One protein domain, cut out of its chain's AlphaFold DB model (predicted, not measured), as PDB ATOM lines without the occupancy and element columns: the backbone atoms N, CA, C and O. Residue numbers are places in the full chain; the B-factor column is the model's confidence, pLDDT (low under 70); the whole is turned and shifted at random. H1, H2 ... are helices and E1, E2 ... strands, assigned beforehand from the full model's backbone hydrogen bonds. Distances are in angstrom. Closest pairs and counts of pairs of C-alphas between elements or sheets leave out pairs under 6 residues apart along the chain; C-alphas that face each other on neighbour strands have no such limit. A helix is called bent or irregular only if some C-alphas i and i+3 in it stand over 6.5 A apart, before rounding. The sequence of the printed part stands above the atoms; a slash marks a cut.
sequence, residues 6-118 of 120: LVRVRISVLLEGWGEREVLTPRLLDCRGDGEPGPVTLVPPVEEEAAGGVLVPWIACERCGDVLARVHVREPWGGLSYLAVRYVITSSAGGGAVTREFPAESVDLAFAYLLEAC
ATOM      1  N   LEU A   6       2.488 -89.362 333.733       94.81
ATOM      2  CA  LEU A   6       3.558 -88.393 333.996       94.81
ATOM      3  C   LEU A   6       4.764 -88.598 333.066       94.81
ATOM      4  O   LEU A   6       5.350 -87.627 332.586       94.81
ATOM      5  N   VAL A   7       5.158 -89.850 332.809       96.19
ATOM      6  CA  VAL A   7       6.247 -90.156 331.867       96.19
ATOM      7  C   VAL A   7       5.842 -89.776 330.446       96.19
ATOM      8  O   VAL A   7       6.644 -89.163 329.744       96.19
ATOM      9  N   ARG A   8       4.604 -90.068 330.034       96.19
ATOM     10  CA  ARG A   8       4.074 -89.663 328.727       96.19
ATOM     11  C   ARG A   8       4.138 -88.145 328.549       96.19
ATOM     12  O   ARG A   8       4.677 -87.671 327.552       96.19
ATOM     13  N   VAL A   9       3.659 -87.387 329.534       96.94
ATOM     14  CA  VAL A   9       3.701 -85.919 329.533       96.94
ATOM     15  C   VAL A   9       5.143 -85.406 329.487       96.94
ATOM     16  O   VAL A   9       5.451 -84.546 328.667       96.94
ATOM     17  N   ARG A  10       6.060 -85.969 330.282       97.38
ATOM     18  CA  ARG A  10       7.486 -85.589 330.253       97.38
ATOM     19  C   ARG A  10       8.135 -85.830 328.893       97.38
ATOM     20  O   ARG A  10       8.862 -84.967 328.417       97.38
ATOM     21  N   ILE A  11       7.864 -86.970 328.253       97.62
ATOM     22  CA  ILE A  11       8.353 -87.236 326.892       97.62
ATOM     23  C   ILE A  11       7.783 -86.191 325.936       97.62
ATOM     24  O   ILE A  11       8.528 -85.595 325.171       97.62
ATOM     25  N   SER A  12       6.481 -85.920 326.016       97.44
ATOM     26  CA  SER A  12       5.826 -84.881 325.223       97.44
ATOM     27  C   SER A  12       6.503 -83.507 325.387       97.44
ATOM     28  O   SER A  12       6.680 -82.814 324.388       97.44
ATOM     29  N   VAL A  13       6.910 -83.128 326.605       97.94
ATOM     30  CA  VAL A  13       7.638 -81.872 326.885       97.94
ATOM     31  C   VAL A  13       9.024 -81.849 326.247       97.94
ATOM     32  O   VAL A  13       9.375 -80.872 325.591       97.94
ATOM     33  N   LEU A  14       9.778 -82.945 326.353       98.00
ATOM     34  CA  LEU A  14      11.081 -83.071 325.693       98.00
ATOM     35  C   LEU A  14      10.959 -82.955 324.170       98.00
ATOM     36  O   LEU A  14      11.753 -82.271 323.534       98.00
ATOM     37  N   LEU A  15       9.941 -83.595 323.588       97.50
ATOM     38  CA  LEU A  15       9.681 -83.524 322.153       97.50
ATOM     39  C   LEU A  15       9.354 -82.101 321.692       97.50
ATOM     40  O   LEU A  15       9.785 -81.709 320.613       97.50
ATOM     41  N   GLU A  16       8.611 -81.332 322.487       97.31
ATOM     42  CA  GLU A  16       8.355 -79.913 322.215       97.31
ATOM     43  C   GLU A  16       9.660 -79.106 322.257       97.31
ATOM     44  O   GLU A  16       9.962 -78.399 321.302       97.31
ATOM     45  N   GLY A  17      10.480 -79.277 323.302       96.38
ATOM     46  CA  GLY A  17      11.767 -78.584 323.429       96.38
ATOM     47  C   GLY A  17      12.773 -78.920 322.321       96.38
ATOM     48  O   GLY A  17      13.617 -78.094 321.981       96.38
ATOM     49  N   TRP A  18      12.679 -80.112 321.725       95.56
ATOM     50  CA  TRP A  18      13.487 -80.514 320.566       95.56
ATOM     51  C   TRP A  18      12.875 -80.129 319.215       95.56
ATOM     52  O   TRP A  18      13.527 -80.316 318.191       95.56
ATOM     53  N   GLY A  19      11.644 -79.611 319.187       95.75
ATOM     54  CA  GLY A  19      10.922 -79.337 317.943       95.75
ATOM     55  C   GLY A  19      10.466 -80.596 317.195       95.75
ATOM     56  O   GLY A  19      10.190 -80.535 316.007       95.75
ATOM     57  N   GLU A  20      10.371 -81.740 317.872       96.81
ATOM     58  CA  GLU A  20      10.025 -83.049 317.291       96.81
ATOM     59  C   GLU A  20       8.591 -83.491 317.627       96.81
ATOM     60  O   GLU A  20       8.134 -84.570 317.231       96.81
ATOM     61  N   ARG A  21       7.851 -82.675 318.386       94.00
ATOM     62  CA  ARG A  21       6.513 -83.009 318.883       94.00
ATOM     63  C   ARG A  21       5.550 -83.402 317.774       94.00
ATOM     64  O   ARG A  21       4.906 -84.445 317.891       94.00
ATOM     65  N   GLU A  22       5.445 -82.600 316.722       89.88
ATOM     66  CA  GLU A  22       4.476 -82.845 315.648       89.88
ATOM     67  C   GLU A  22       4.779 -84.156 314.899       89.88
ATOM     68  O   GLU A  22       3.872 -84.847 314.441       89.88
ATOM     69  N   VAL A  23       6.052 -84.565 314.857       93.69
ATOM     70  CA  VAL A  23       6.494 -85.816 314.223       93.69
ATOM     71  C   VAL A  23       6.263 -87.029 315.131       93.69
ATOM     72  O   VAL A  23       5.863 -88.097 314.662       93.69
ATOM     73  N   LEU A  24       6.526 -86.899 316.435       95.50
ATOM     74  CA  LEU A  24       6.613 -88.042 317.352       95.50
ATOM     75  C   LEU A  24       5.401 -88.219 318.278       95.50
ATOM     76  O   LEU A  24       5.250 -89.297 318.859       95.50
ATOM     77  N   THR A  25       4.492 -87.241 318.366       93.12
ATOM     78  CA  THR A  25       3.266 -87.348 319.184       93.12
ATOM     79  C   THR A  25       2.411 -88.571 318.834       93.12
ATOM     80  O   THR A  25       2.034 -89.275 319.769       93.12
ATOM     81  N   PRO A  26       2.147 -88.923 317.557       92.81
ATOM     82  CA  PRO A  26       1.354 -90.117 317.244       92.81
ATOM     83  C   PRO A  26       1.945 -91.398 317.850       92.81
ATOM     84  O   PRO A  26       1.245 -92.173 318.494       92.81
ATOM     85  N   ARG A  27       3.270 -91.565 317.754       94.12
ATOM     86  CA  ARG A  27       3.981 -92.735 318.299       94.12
ATOM     87  C   ARG A  27       3.990 -92.737 319.827       94.12
ATOM     88  O   ARG A  27       3.945 -93.797 320.449       94.12
ATOM     89  N   LEU A  28       4.054 -91.555 320.443       94.06
ATOM     90  CA  LEU A  28       3.914 -91.413 321.888       94.06
ATOM     91  C   LEU A  28       2.511 -91.826 322.350       94.06
ATOM     92  O   LEU A  28       2.393 -92.475 323.384       94.06
ATOM     93  N   LEU A  29       1.457 -91.485 321.604       91.12
ATOM     94  CA  LEU A  29       0.081 -91.868 321.936       91.12
ATOM     95  C   LEU A  29      -0.160 -93.378 321.778       91.12
ATOM     96  O   LEU A  29      -0.879 -93.952 322.593       91.12
ATOM     97  N   ASP A  30       0.528 -94.044 320.846       93.25
ATOM     98  CA  ASP A  30       0.500 -95.511 320.700       93.25
ATOM     99  C   ASP A  30       1.138 -96.262 321.888       93.25
ATOM    100  O   ASP A  30       0.937 -97.469 322.067       93.25
ATOM    101  N   CYS A  31       1.924 -95.578 322.727       92.44
ATOM    102  CA  CYS A  31       2.523 -96.198 323.904       92.44
ATOM    103  C   CYS A  31       1.442 -96.578 324.926       92.44
ATOM    104  O   CYS A  31       0.666 -95.737 325.386       92.44
ATOM    105  N   ARG A  32       1.434 -97.848 325.345       94.00
ATOM    106  CA  ARG A  32       0.490 -98.366 326.343       94.00
ATOM    107  C   ARG A  32       0.662 -97.656 327.692       94.00
ATOM    108  O   ARG A  32       1.756 -97.668 328.254       94.00
ATOM    109  N   GLY A  33      -0.426 -97.096 328.219       92.31
ATOM    110  CA  GLY A  33      -0.480 -96.567 329.585       92.31
ATOM    111  C   GLY A  33      -0.409 -97.680 330.635       92.31
ATOM    112  O   GLY A  33      -0.766 -98.829 330.358       92.31
ATOM    113  N   ASP A  34       0.059 -97.357 331.836       92.62
ATOM    114  CA  ASP A  34      -0.047 -98.247 333.000       92.62
ATOM    115  C   ASP A  34      -1.465 -98.289 333.596       92.62
ATOM    116  O   ASP A  34      -1.791 -99.247 334.290       92.62
ATOM    117  N   GLY A  35      -2.324 -97.334 333.223       89.06
ATOM    118  CA  GLY A  35      -3.730 -97.267 333.627       89.06
ATOM    119  C   GLY A  35      -3.956 -96.528 334.943       89.06
ATOM    120  O   GLY A  35      -5.103 -96.389 335.360       89.06
ATOM    121  N   GLU A  36      -2.890 -96.036 335.569       89.75
ATOM    122  CA  GLU A  36      -2.970 -95.285 336.813       89.75
ATOM    123  C   GLU A  36      -3.140 -93.785 336.523       89.75
ATOM    124  O   GLU A  36      -2.526 -93.255 335.588       89.75
ATOM    125  N   PRO A  37      -3.958 -93.066 337.310       87.06
ATOM    126  CA  PRO A  37      -4.098 -91.625 337.157       87.06
ATOM    127  C   PRO A  37      -2.771 -90.916 337.460       87.06
ATOM    128  O   PRO A  37      -2.103 -91.183 338.462       87.06
ATOM    129  N   GLY A  38      -2.391 -89.981 336.588       89.56
ATOM    130  CA  GLY A  38      -1.238 -89.104 336.779       89.56
ATOM    131  C   GLY A  38      -1.631 -87.752 337.386       89.56
ATOM    132  O   GLY A  38      -2.791 -87.363 337.327       89.56
ATOM    133  N   PRO A  39      -0.675 -86.983 337.934       93.00
ATOM    134  CA  PRO A  39      -0.936 -85.615 338.394       93.00
ATOM    135  C   PRO A  39      -1.185 -84.627 337.242       93.00
ATOM    136  O   PRO A  39      -1.646 -83.513 337.479       93.00
ATOM    137  N   VAL A  40      -0.840 -85.016 336.013       95.69
ATOM    138  CA  VAL A  40      -1.000 -84.241 334.783       95.69
ATOM    139  C   VAL A  40      -1.395 -85.172 333.642       95.69
ATOM    140  O   VAL A  40      -0.961 -86.327 333.621       95.69
ATOM    141  N   THR A  41      -2.151 -84.648 332.681       95.31
ATOM    142  CA  THR A  41      -2.564 -85.368 331.471       95.31
ATOM    143  C   THR A  41      -2.336 -84.536 330.215       95.31
ATOM    144  O   THR A  41      -2.285 -83.305 330.268       95.31
ATOM    145  N   LEU A  42      -2.228 -85.206 329.068       94.94
ATOM    146  CA  LEU A  42      -2.289 -84.547 327.765       94.94
ATOM    147  C   LEU A  42      -3.747 -84.255 327.406       94.94
ATOM    148  O   LEU A  42      -4.587 -85.153 327.439       94.94
ATOM    149  N   VAL A  43      -4.035 -83.020 327.004       93.94
ATOM    150  CA  VAL A  43      -5.360 -82.639 326.497       93.94
ATOM    151  C   VAL A  43      -5.374 -82.613 324.966       93.94
ATOM    152  O   VAL A  43      -4.333 -82.383 324.342       93.94
ATOM    153  N   PRO A  44      -6.532 -82.879 324.331       89.56
ATOM    154  CA  PRO A  44      -6.655 -82.766 322.887       89.56
ATOM    155  C   PRO A  44      -6.393 -81.322 322.435       89.56
ATOM    156  O   PRO A  44      -6.829 -80.385 323.106       89.56
ATOM    157  N   PRO A  45      -5.710 -81.127 321.295       88.88
ATOM    158  CA  PRO A  45      -5.472 -79.795 320.769       88.88
ATOM    159  C   PRO A  45      -6.793 -79.192 320.282       88.88
ATOM    160  O   PRO A  45      -7.473 -79.761 319.427       88.88
ATOM    161  N   VAL A  46      -7.136 -78.028 320.822       91.56
ATOM    162  CA  VAL A  46      -8.241 -77.186 320.359       91.56
ATOM    163  C   VAL A  46      -7.666 -75.795 320.126       91.56
ATOM    164  O   VAL A  46      -6.962 -75.272 320.983       91.56
ATOM    165  N   GLU A  47      -7.897 -75.221 318.949       93.75
ATOM    166  CA  GLU A  47      -7.445 -73.861 318.651       93.75
ATOM    167  C   GLU A  47      -8.392 -72.847 319.290       93.75
ATOM    168  O   GLU A  47      -9.592 -72.842 319.009       93.75
ATOM    169  N   GLU A  48      -7.840 -71.965 320.115       91.81
ATOM    170  CA  GLU A  48      -8.557 -70.856 320.733       91.81
ATOM    171  C   GLU A  48      -7.902 -69.534 320.328       91.81
ATOM    172  O   GLU A  48      -6.710 -69.312 320.544       91.81
ATOM    173  N   GLU A  49      -8.675 -68.636 319.721       89.81
ATOM    174  CA  GLU A  49      -8.175 -67.308 319.365       89.81
ATOM    175  C   GLU A  49      -7.916 -66.491 320.638       89.81
ATOM    176  O   GLU A  49      -8.805 -66.304 321.471       89.81
ATOM    177  N   ALA A  50      -6.692 -65.984 320.783       83.88
ATOM    178  CA  ALA A  50      -6.256 -65.222 321.944       83.88
ATOM    179  C   ALA A  50      -5.607 -63.895 321.526       83.88
ATOM    180  O   ALA A  50      -5.186 -63.686 320.385       83.88
ATOM    181  N   ALA A  51      -5.496 -62.961 322.471       79.56
ATOM    182  CA  ALA A  51      -4.813 -61.700 322.214       79.56
ATOM    183  C   ALA A  51      -3.334 -61.958 321.859       79.56
ATOM    184  O   ALA A  51      -2.524 -62.361 322.696       79.56
ATOM    185  N   GLY A  52      -2.981 -61.719 320.595       82.50
ATOM    186  CA  GLY A  52      -1.614 -61.870 320.100       82.50
ATOM    187  C   GLY A  52      -1.197 -63.302 319.749       82.50
ATOM    188  O   GLY A  52       0.002 -63.568 319.762       82.50
ATOM    189  N   GLY A  53      -2.136 -64.209 319.453       92.50
ATOM    190  CA  GLY A  53      -1.828 -65.532 318.900       92.50
ATOM    191  C   GLY A  53      -2.989 -66.522 318.980       92.50
ATOM    192  O   GLY A  53      -4.072 -66.192 319.452       92.50
ATOM    193  N   VAL A  54      -2.737 -67.755 318.550       96.06
ATOM    194  CA  VAL A  54      -3.652 -68.890 318.722       96.06
ATOM    195  C   VAL A  54      -3.158 -69.720 319.898       96.06
ATOM    196  O   VAL A  54      -2.015 -70.178 319.904       96.06
ATOM    197  N   LEU A  55      -4.004 -69.883 320.906       95.69
ATOM    198  CA  LEU A  55      -3.744 -70.699 322.080       95.69
ATOM    199  C   LEU A  55      -4.159 -72.143 321.784       95.69
ATOM    200  O   LEU A  55      -5.242 -72.401 321.270       95.69
ATOM    201  N   VAL A  56      -3.275 -73.087 322.098       96.06
ATOM    202  CA  VAL A  56      -3.494 -74.523 321.924       96.06
ATOM    203  C   VAL A  56      -3.244 -75.207 323.270       96.06
ATOM    204  O   VAL A  56      -2.077 -75.368 323.659       96.06
ATOM    205  N   PRO A  57      -4.302 -75.594 324.009       95.81
ATOM    206  CA  PRO A  57      -4.191 -76.357 325.247       95.81
ATOM    207  C   PRO A  57      -3.357 -77.620 325.046       95.81
ATOM    208  O   PRO A  57      -3.427 -78.262 323.994       95.81
ATOM    209  N   TRP A  58      -2.548 -77.973 326.044       96.62
ATOM    210  CA  TRP A  58      -1.611 -79.081 325.895       96.62
ATOM    211  C   TRP A  58      -1.521 -80.004 327.109       96.62
ATOM    212  O   TRP A  58      -1.702 -81.212 326.946       96.62
ATOM    213  N   ILE A  59      -1.259 -79.478 328.308       97.12
ATOM    214  CA  ILE A  59      -1.123 -80.299 329.520       97.12
ATOM    215  C   ILE A  59      -2.032 -79.741 330.605       97.12
ATOM    216  O   ILE A  59      -1.854 -78.597 331.011       97.12
ATOM    217  N   ALA A  60      -2.969 -80.547 331.098       95.69
ATOM    218  CA  ALA A  60      -3.809 -80.183 332.234       95.69
ATOM    219  C   ALA A  60      -3.266 -80.793 333.525       95.69
ATOM    220  O   ALA A  60      -2.771 -81.921 333.531       95.69
ATOM    221  N   CYS A  61      -3.366 -80.049 334.623       95.06
ATOM    222  CA  CYS A  61      -3.118 -80.579 335.952       95.06
ATOM    223  C   CYS A  61      -4.401 -81.153 336.551       95.06
ATOM    224  O   CYS A  61      -5.378 -80.435 336.751       95.06
ATOM    225  N   GLU A  62      -4.366 -82.426 336.936       93.38
ATOM    226  CA  GLU A  62      -5.525 -83.143 337.485       93.38
ATOM    227  C   GLU A  62      -5.910 -82.674 338.898       93.38
ATOM    228  O   GLU A  62      -6.982 -82.998 339.401       93.38
ATOM    229  N   ARG A  63      -5.036 -81.910 339.569       91.06
ATOM    230  CA  ARG A  63      -5.278 -81.422 340.937       91.06
ATOM    231  C   ARG A  63      -6.025 -80.096 340.971       91.06
ATOM    232  O   ARG A  63      -6.994 -79.973 341.710       91.06
ATOM    233  N   CYS A  64      -5.545 -79.104 340.221       90.81
ATOM    234  CA  CYS A  64      -6.105 -77.750 340.243       90.81
ATOM    235  C   CYS A  64      -6.788 -77.331 338.932       90.81
ATOM    236  O   CYS A  64      -7.387 -76.262 338.869       90.81
ATOM    237  N   GLY A  65      -6.738 -78.168 337.892       91.88
ATOM    238  CA  GLY A  65      -7.376 -77.905 336.601       91.88
ATOM    239  C   GLY A  65      -6.698 -76.815 335.768       91.88
ATOM    240  O   GLY A  65      -7.230 -76.442 334.729       91.88
ATOM    241  N   ASP A  66      -5.561 -76.277 336.214       94.81
ATOM    242  CA  ASP A  66      -4.751 -75.358 335.416       94.81
ATOM    243  C   ASP A  66      -4.181 -76.077 334.188       94.81
ATOM    244  O   ASP A  66      -3.851 -77.268 334.235       94.81
ATOM    245  N   VAL A  67      -4.054 -75.340 333.086       95.94
ATOM    246  CA  VAL A  67      -3.629 -75.876 331.795       95.94
ATOM    247  C   VAL A  67      -2.410 -75.122 331.291       95.94
ATOM    248  O   VAL A  67      -2.433 -73.904 331.137       95.94
ATOM    249  N   LEU A  68      -1.343 -75.855 330.986       97.25
ATOM    250  CA  LEU A  68      -0.246 -75.366 330.163       97.25
ATOM    251  C   LEU A  68      -0.666 -75.433 328.695       97.25
ATOM    252  O   LEU A  68      -0.979 -76.506 328.171       97.25
ATOM    253  N   ALA A  69      -0.655 -74.279 328.041       96.81
ATOM    254  CA  ALA A  69      -0.984 -74.117 326.637       96.81
ATOM    255  C   ALA A  69       0.195 -73.538 325.852       96.81
ATOM    256  O   ALA A  69       1.027 -72.786 326.370       96.81
ATOM    257  N   ARG A  70       0.239 -73.892 324.571       97.19
ATOM    258  CA  ARG A  70       1.191 -73.372 323.589       97.19
ATOM    259  C   ARG A  70       0.540 -72.213 322.854       97.19
ATOM    260  O   ARG A  70      -0.610 -72.330 322.442       97.19
ATOM    261  N   VAL A  71       1.253 -71.111 322.673       97.00
ATOM    262  CA  VAL A  71       0.775 -70.003 321.843       97.00
ATOM    263  C   VAL A  71       1.524 -70.031 320.525       97.00
ATOM    264  O   VAL A  71       2.753 -70.039 320.509       97.00
ATOM    265  N   HIS A  72       0.782 -70.013 319.428       97.44
ATOM    266  CA  HIS A  72       1.299 -70.000 318.067       97.44
ATOM    267  C   HIS A  72       0.900 -68.715 317.344       97.44
ATOM    268  O   HIS A  72      -0.042 -68.021 317.730       97.44
ATOM    269  N   VAL A  73       1.603 -68.415 316.256       96.62
ATOM    270  CA  VAL A  73       1.176 -67.392 315.294       96.62
ATOM    271  C   VAL A  73       0.426 -68.075 314.157       96.62
ATOM    272  O   VAL A  73       0.798 -69.166 313.732       96.62
ATOM    273  N   ARG A  74      -0.636 -67.433 313.661       95.19
ATOM    274  CA  ARG A  74      -1.300 -67.842 312.423       95.19
ATOM    275  C   ARG A  74      -0.471 -67.350 311.238       95.19
ATOM    276  O   ARG A  74      -0.314 -66.147 311.039       95.19
ATOM    277  N   GLU A  75       0.046 -68.283 310.461       95.19
ATOM    278  CA  GLU A  75       0.860 -68.006 309.283       95.19
ATOM    279  C   GLU A  75      -0.011 -67.579 308.086       95.19
ATOM    280  O   GLU A  75      -1.200 -67.918 308.033       95.19
ATOM    281  N   PRO A  76       0.545 -66.890 307.069       94.56
ATOM    282  CA  PRO A  76      -0.221 -66.418 305.908       94.56
ATOM    283  C   PRO A  76      -0.916 -67.524 305.099       94.56
ATOM    284  O   PRO A  76      -1.892 -67.259 304.402       94.56
ATOM    285  N   TRP A  77      -0.427 -68.764 305.185       92.56
ATOM    286  CA  TRP A  77      -1.044 -69.944 304.568       92.56
ATOM    287  C   TRP A  77      -2.161 -70.575 305.422       92.56
ATOM    288  O   TRP A  77      -2.675 -71.632 305.069       92.56
ATOM    289  N   GLY A  78      -2.534 -69.951 306.544       92.50
ATOM    290  CA  GLY A  78      -3.635 -70.363 307.423       92.50
ATOM    291  C   GLY A  78      -3.270 -71.407 308.483       92.50
ATOM    292  O   GLY A  78      -4.074 -71.673 309.376       92.50
ATOM    293  N   GLY A  79      -2.064 -71.977 308.417       93.81
ATOM    294  CA  GLY A  79      -1.540 -72.888 309.436       93.81
ATOM    295  C   GLY A  79      -1.007 -72.153 310.666       93.81
ATOM    296  O   GLY A  79      -0.829 -70.937 310.648       93.81
ATOM    297  N   LEU A  80      -0.735 -72.900 311.733       95.81
ATOM    298  CA  LEU A  80      -0.006 -72.387 312.892       95.81
ATOM    299  C   LEU A  80       1.506 -72.438 312.645       95.81
ATOM    300  O   LEU A  80       1.988 -73.281 311.881       95.81
ATOM    301  N   SER A  81       2.252 -71.562 313.316       95.12
ATOM    302  CA  SER A  81       3.711 -71.639 313.387       95.12
ATOM    303  C   SER A  81       4.138 -73.023 313.883       95.12
ATOM    304  O   SER A  81       3.530 -73.562 314.807       95.12
ATOM    305  N   TYR A  82       5.182 -73.608 313.285       92.19
ATOM    306  CA  TYR A  82       5.607 -74.976 313.623       92.19
ATOM    307  C   TYR A  82       6.006 -75.117 315.098       92.19
ATOM    308  O   TYR A  82       5.608 -76.065 315.767       92.19
ATOM    309  N   LEU A  83       6.754 -74.136 315.611       94.56
ATOM    310  CA  LEU A  83       7.073 -74.011 317.030       94.56
ATOM    311  C   LEU A  83       6.118 -73.023 317.701       94.56
ATOM    312  O   LEU A  83       5.660 -72.053 317.078       94.56
ATOM    313  N   ALA A  84       5.852 -73.258 318.983       96.44
ATOM    314  CA  ALA A  84       5.199 -72.276 319.830       96.44
ATOM    315  C   ALA A  84       6.091 -71.034 319.971       96.44
ATOM    316  O   ALA A  84       7.310 -71.131 320.106       96.44
ATOM    317  N   VAL A  85       5.481 -69.852 319.958       96.75
ATOM    318  CA  VAL A  85       6.188 -68.578 320.161       96.75
ATOM    319  C   VAL A  85       6.265 -68.175 321.636       96.75
ATOM    320  O   VAL A  85       7.055 -67.304 321.991       96.75
ATOM    321  N   ARG A  86       5.446 -68.795 322.494       97.06
ATOM    322  CA  ARG A  86       5.476 -68.693 323.962       97.06
ATOM    323  C   ARG A  86       4.585 -69.769 324.586       97.06
ATOM    324  O   ARG A  86       3.753 -70.365 323.899       97.06
ATOM    325  N   TYR A  87       4.700 -69.950 325.896       97.81
ATOM    326  CA  TYR A  87       3.839 -70.833 326.683       97.81
ATOM    327  C   TYR A  87       3.078 -70.046 327.740       97.81
ATOM    328  O   TYR A  87       3.597 -69.080 328.300       97.81
ATOM    329  N   VAL A  88       1.854 -70.467 328.040       96.62
ATOM    330  CA  VAL A  88       1.017 -69.827 329.060       96.62
ATOM    331  C   VAL A  88       0.376 -70.861 329.972       96.62
ATOM    332  O   VAL A  88       0.100 -71.979 329.548       96.62
ATOM    333  N   ILE A  89       0.124 -70.470 331.218       96.06
ATOM    334  CA  ILE A  89      -0.734 -71.217 332.141       96.06
ATOM    335  C   ILE A  89      -2.082 -70.514 332.175       96.06
ATOM    336  O   ILE A  89      -2.138 -69.311 332.446       96.06
ATOM    337  N   THR A  90      -3.154 -71.247 331.903       93.88
ATOM    338  CA  THR A  90      -4.527 -70.769 332.060       93.88
ATOM    339  C   THR A  90      -5.179 -71.445 333.253       93.88
ATOM    340  O   THR A  90      -4.961 -72.631 333.502       93.88
ATOM    341  N   SER A  91      -5.974 -70.687 334.010       89.94
ATOM    342  CA  SER A  91      -6.690 -71.237 335.157       89.94
ATOM    343  C   SER A  91      -8.133 -71.568 334.823       89.94
ATOM    344  O   SER A  91      -8.893 -70.705 334.375       89.94
ATOM    345  N   SER A  92      -8.538 -72.807 335.110       77.62
ATOM    346  CA  SER A  92      -9.936 -73.233 334.985       77.62
ATOM    347  C   SER A  92     -10.852 -72.479 335.958       77.62
ATOM    348  O   SER A  92     -11.946 -72.063 335.575       77.62
ATOM    349  N   ALA A  93     -10.381 -72.195 337.178       74.62
ATOM    350  CA  ALA A  93     -11.106 -71.408 338.179       74.62
ATOM    351  C   ALA A  93     -11.311 -69.943 337.751       74.62
ATOM    352  O   ALA A  93     -12.296 -69.312 338.127       74.62
ATOM    353  N   GLY A  94     -10.394 -69.412 336.935       70.44
ATOM    354  CA  GLY A  94     -10.463 -68.071 336.353       70.44
ATOM    355  C   GLY A  94     -11.172 -68.005 334.998       70.44
ATOM    356  O   GLY A  94     -11.008 -67.012 334.295       70.44
ATOM    357  N   GLY A  95     -11.896 -69.053 334.590       74.75
ATOM    358  CA  GLY A  95     -12.591 -69.089 333.300       74.75
ATOM    359  C   GLY A  95     -11.653 -69.063 332.088       74.75
ATOM    360  O   GLY A  95     -12.010 -68.495 331.062       74.75
ATOM    361  N   GLY A  96     -10.446 -69.624 332.215       80.44
ATOM    362  CA  GLY A  96      -9.436 -69.647 331.151       80.44
ATOM    363  C   GLY A  96      -8.484 -68.448 331.150       80.44
ATOM    364  O   GLY A  96      -7.686 -68.301 330.227       80.44
ATOM    365  N   ALA A  97      -8.524 -67.591 332.177       88.50
ATOM    366  CA  ALA A  97      -7.599 -66.467 332.293       88.50
ATOM    367  C   ALA A  97      -6.132 -66.931 332.355       88.50
ATOM    368  O   ALA A  97      -5.799 -67.876 333.074       88.50
ATOM    369  N   VAL A  98      -5.252 -66.226 331.636       92.62
ATOM    370  CA  VAL A  98      -3.800 -66.441 331.686       92.62
ATOM    371  C   VAL A  98      -3.265 -65.961 333.034       92.62
ATOM    372  O   VAL A  98      -3.384 -64.785 333.374       92.62
ATOM    373  N   THR A  99      -2.653 -66.864 333.794       93.12
ATOM    374  CA  THR A  99      -2.051 -66.576 335.106       93.12
ATOM    375  C   THR A  99      -0.535 -66.433 335.030       93.12
ATOM    376  O   THR A  99       0.074 -65.787 335.887       93.12
ATOM    377  N   ARG A 100       0.093 -67.012 334.001       95.38
ATOM    378  CA  ARG A 100       1.543 -66.968 333.795       95.38
ATOM    379  C   ARG A 100       1.907 -67.100 332.319       95.38
ATOM    380  O   ARG A 100       1.235 -67.816 331.586       95.38
ATOM    381  N   GLU A 101       3.004 -66.459 331.921       96.44
ATOM    382  CA  GLU A 101       3.591 -66.533 330.579       96.44
ATOM    383  C   GLU A 101       5.086 -66.888 330.665       96.44
ATOM    384  O   GLU A 101       5.778 -66.480 331.603       96.44
ATOM    385  N   PHE A 102       5.564 -67.653 329.684       97.69
ATOM    386  CA  PHE A 102       6.947 -68.097 329.527       97.69
ATOM    387  C   PHE A 102       7.388 -67.927 328.069       97.69
ATOM    388  O   PHE A 102       6.583 -68.161 327.166       97.69
ATOM    389  N   PRO A 103       8.656 -67.571 327.811       97.31
ATOM    390  CA  PRO A 103       9.160 -67.434 326.448       97.31
ATOM    391  C   PRO A 103       9.333 -68.803 325.755       97.31
ATOM    392  O   PRO A 103       9.298 -69.851 326.409       97.31
ATOM    393  N   ALA A 104       9.497 -68.800 324.427       95.81
ATOM    394  CA  ALA A 104       9.507 -69.996 323.568       95.81
ATOM    395  C   ALA A 104      10.579 -71.039 323.933       95.81
ATOM    396  O   ALA A 104      10.405 -72.228 323.705       95.81
ATOM    397  N   GLU A 105      11.692 -70.612 324.516       95.88
ATOM    398  CA  GLU A 105      12.800 -71.475 324.923       95.88
ATOM    399  C   GLU A 105      12.611 -72.103 326.316       95.88
ATOM    400  O   GLU A 105      13.457 -72.864 326.776       95.88
ATOM    401  N   SER A 106      11.522 -71.768 327.015       97.50
ATOM    402  CA  SER A 106      11.323 -72.080 328.438       97.50
ATOM    403  C   SER A 106      10.263 -73.154 328.695       97.50
ATOM    404  O   SER A 106       9.584 -73.116 329.723       97.50
ATOM    405  N   VAL A 107      10.116 -74.132 327.796       97.88
ATOM    406  CA  VAL A 107       9.118 -75.208 327.942       97.88
ATOM    407  C   VAL A 107       9.297 -76.003 329.244       97.88
ATOM    408  O   VAL A 107       8.320 -76.270 329.945       97.88
ATOM    409  N   ASP A 108      10.542 -76.298 329.628       97.44
ATOM    410  CA  ASP A 108      10.846 -77.035 330.858       97.44
ATOM    411  C   ASP A 108      10.451 -76.240 332.108       97.44
ATOM    412  O   ASP A 108       9.905 -76.802 333.058       97.44
ATOM    413  N   LEU A 109      10.669 -74.919 332.097       97.69
ATOM    414  CA  LEU A 109      10.275 -74.030 333.193       97.69
ATOM    415  C   LEU A 109       8.753 -73.891 333.284       97.69
ATOM    416  O   LEU A 109       8.208 -73.899 334.386       97.69
ATOM    417  N   ALA A 110       8.067 -73.796 332.143       97.69
ATOM    418  CA  ALA A 110       6.611 -73.740 332.097       97.69
ATOM    419  C   ALA A 110       5.989 -75.028 332.660       97.69
ATOM    420  O   ALA A 110       5.045 -74.979 333.453       97.69
ATOM    421  N   PHE A 111       6.560 -76.184 332.310       97.56
ATOM    422  CA  PHE A 111       6.118 -77.471 332.836       97.56
ATOM    423  C   PHE A 111       6.435 -77.640 334.328       97.56
ATOM    424  O   PHE A 111       5.569 -78.080 335.084       97.56
ATOM    425  N   ALA A 112       7.634 -77.255 334.778       96.31
ATOM    426  CA  ALA A 112       7.989 -77.277 336.198       96.31
ATOM    427  C   ALA A 112       7.032 -76.410 337.028       96.31
ATOM    428  O   ALA A 112       6.509 -76.870 338.043       96.31
ATOM    429  N   TYR A 113       6.712 -75.207 336.540       95.88
ATOM    430  CA  TYR A 113       5.744 -74.327 337.185       95.88
ATOM    431  C   TYR A 113       4.363 -74.981 337.310       95.88
ATOM    432  O   TYR A 113       3.772 -74.935 338.385       95.88
ATOM    433  N   LEU A 114       3.858 -75.639 336.257       95.31
ATOM    434  CA  LEU A 114       2.570 -76.346 336.314       95.31
ATOM    435  C   LEU A 114       2.555 -77.437 337.403       95.31
ATOM    436  O   LEU A 114       1.547 -77.621 338.088       95.31
ATOM    437  N   LEU A 115       3.666 -78.158 337.584       93.31
ATOM    438  CA  LEU A 115       3.775 -79.199 338.612       93.31
ATOM    439  C   LEU A 115       3.787 -78.623 340.039       93.31
ATOM    440  O   LEU A 115       3.259 -79.259 340.958       93.31
ATOM    441  N   GLU A 116       4.369 -77.439 340.222       90.81
ATOM    442  CA  GLU A 116       4.519 -76.775 341.522       90.81
ATOM    443  C   GLU A 116       3.288 -75.950 341.926       90.81
ATOM    444  O   GLU A 116       2.934 -75.925 343.108       90.81
ATOM    445  N   ALA A 117       2.604 -75.323 340.964       75.56
ATOM    446  CA  ALA A 117       1.566 -74.317 341.198       75.56
ATOM    447  C   ALA A 117       0.357 -74.817 342.010       75.56
ATOM    448  O   ALA A 117      -0.220 -74.044 342.769       75.56
ATOM    449  N   CYS A 118       0.005 -76.107 341.942       66.81
ATOM    450  CA  CYS A 118      -1.106 -76.661 342.730       66.81
ATOM    451  C   CYS A 118      -0.753 -76.968 344.206       66.81
ATOM    452  O   CYS A 118      -1.417 -77.799 344.826       66.81
TER     453      CYS A 118
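AT A GLANCE: This is residues 6 to 118 of the 120 residues of an uncharacterized protein of Streptomyces sp. R302 (UniProt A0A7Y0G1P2). What is the main shape? A strongly twisted antiparallel sheet is partly covered on one face by H1 and H3, while H2 folds back along H1, off the sheet. What makes it up? The printed part has 113 residues, with H1, H2, E1 to E6 and H3 in chain order, of mixed class; the sheet branches at E3, and E2 to E6 form a meander, each strand the antiparallel neighbour of the one before. How large is it? It is compact, with a radius of gyration of the C-alphas of 13.6 A and spans of 42 by 33 by 22 A.

HOW THE PARTS SIT: How do the helices stand? H1, residues 6 to 17, and H2, residues 21 to 29, touch as a helical hairpin, opposite ways at a shallow tilt of 16 degrees, closest at the C-alphas of Leu 15 and Arg 21, 4.6 A. With residues 13 to 17 alone H1 touches H3, residues 107 to 117, opposite ways at 35.5 degrees, only just a steep tilt; the closest C-alphas are those of Gly 17 and Val 107, 6.2 A. Every O i to N i+4 pair is within hydrogen-bond range in H1 and H3, but 3 of 5 in H2, which is irregular: C-alphas 23 and 26 are 7.4 A apart. How are the strands paired? E1, residues 40 to 42, and E2, residues 48 to 50, lie on one side of E3, residues 53 to 61, with N 41 to O 60 at 2.9 A and N 55 to O 48 at 2.8 A. On the other side is E4, residues 67 to 72, with N 56 to O 70 at 2.8 A. Then come E5, residues 86 to 91, with N 69 to O 88 at 2.9 A, and E6, residues 97 to 103, with N 87 to O 102 at 2.9 A. Which helices are on the sheet? H1 and H3 are on the same face, and H2 is not on it. H1 has a height over the sheet of 9.3 A; the closest C-alphas of H3 and E6 are those of Ala 110 and Phe 102, 6.2 A.

IN THESE COORDINATES: Where does H1 begin and H3 end? C-alpha 6 is at (3.558, -88.393, 333.996) and C-alpha 117 at (1.566, -74.317, 341.198). How long are the elements? H1 measures 16.6 A, H2 11.4 A, H3 15.3 A, E4 15.7 A, E5 16.7 A and E6 17.8 A. E3 measures 22.8 A and bends by 53 degrees at residue 58; E1 and E2 have three residues each.

THE WHOLE: What is farthest apart? The C-alphas of Glu 36 and Pro 76 are, at 42.4 A. Is there a cut or a long link? The printed part has no cut, and the long link is E4 to E5, residues 73 to 85. Where is confidence low? Residue 118 is under 70, and the mean pLDDT of the printed part is 93.0.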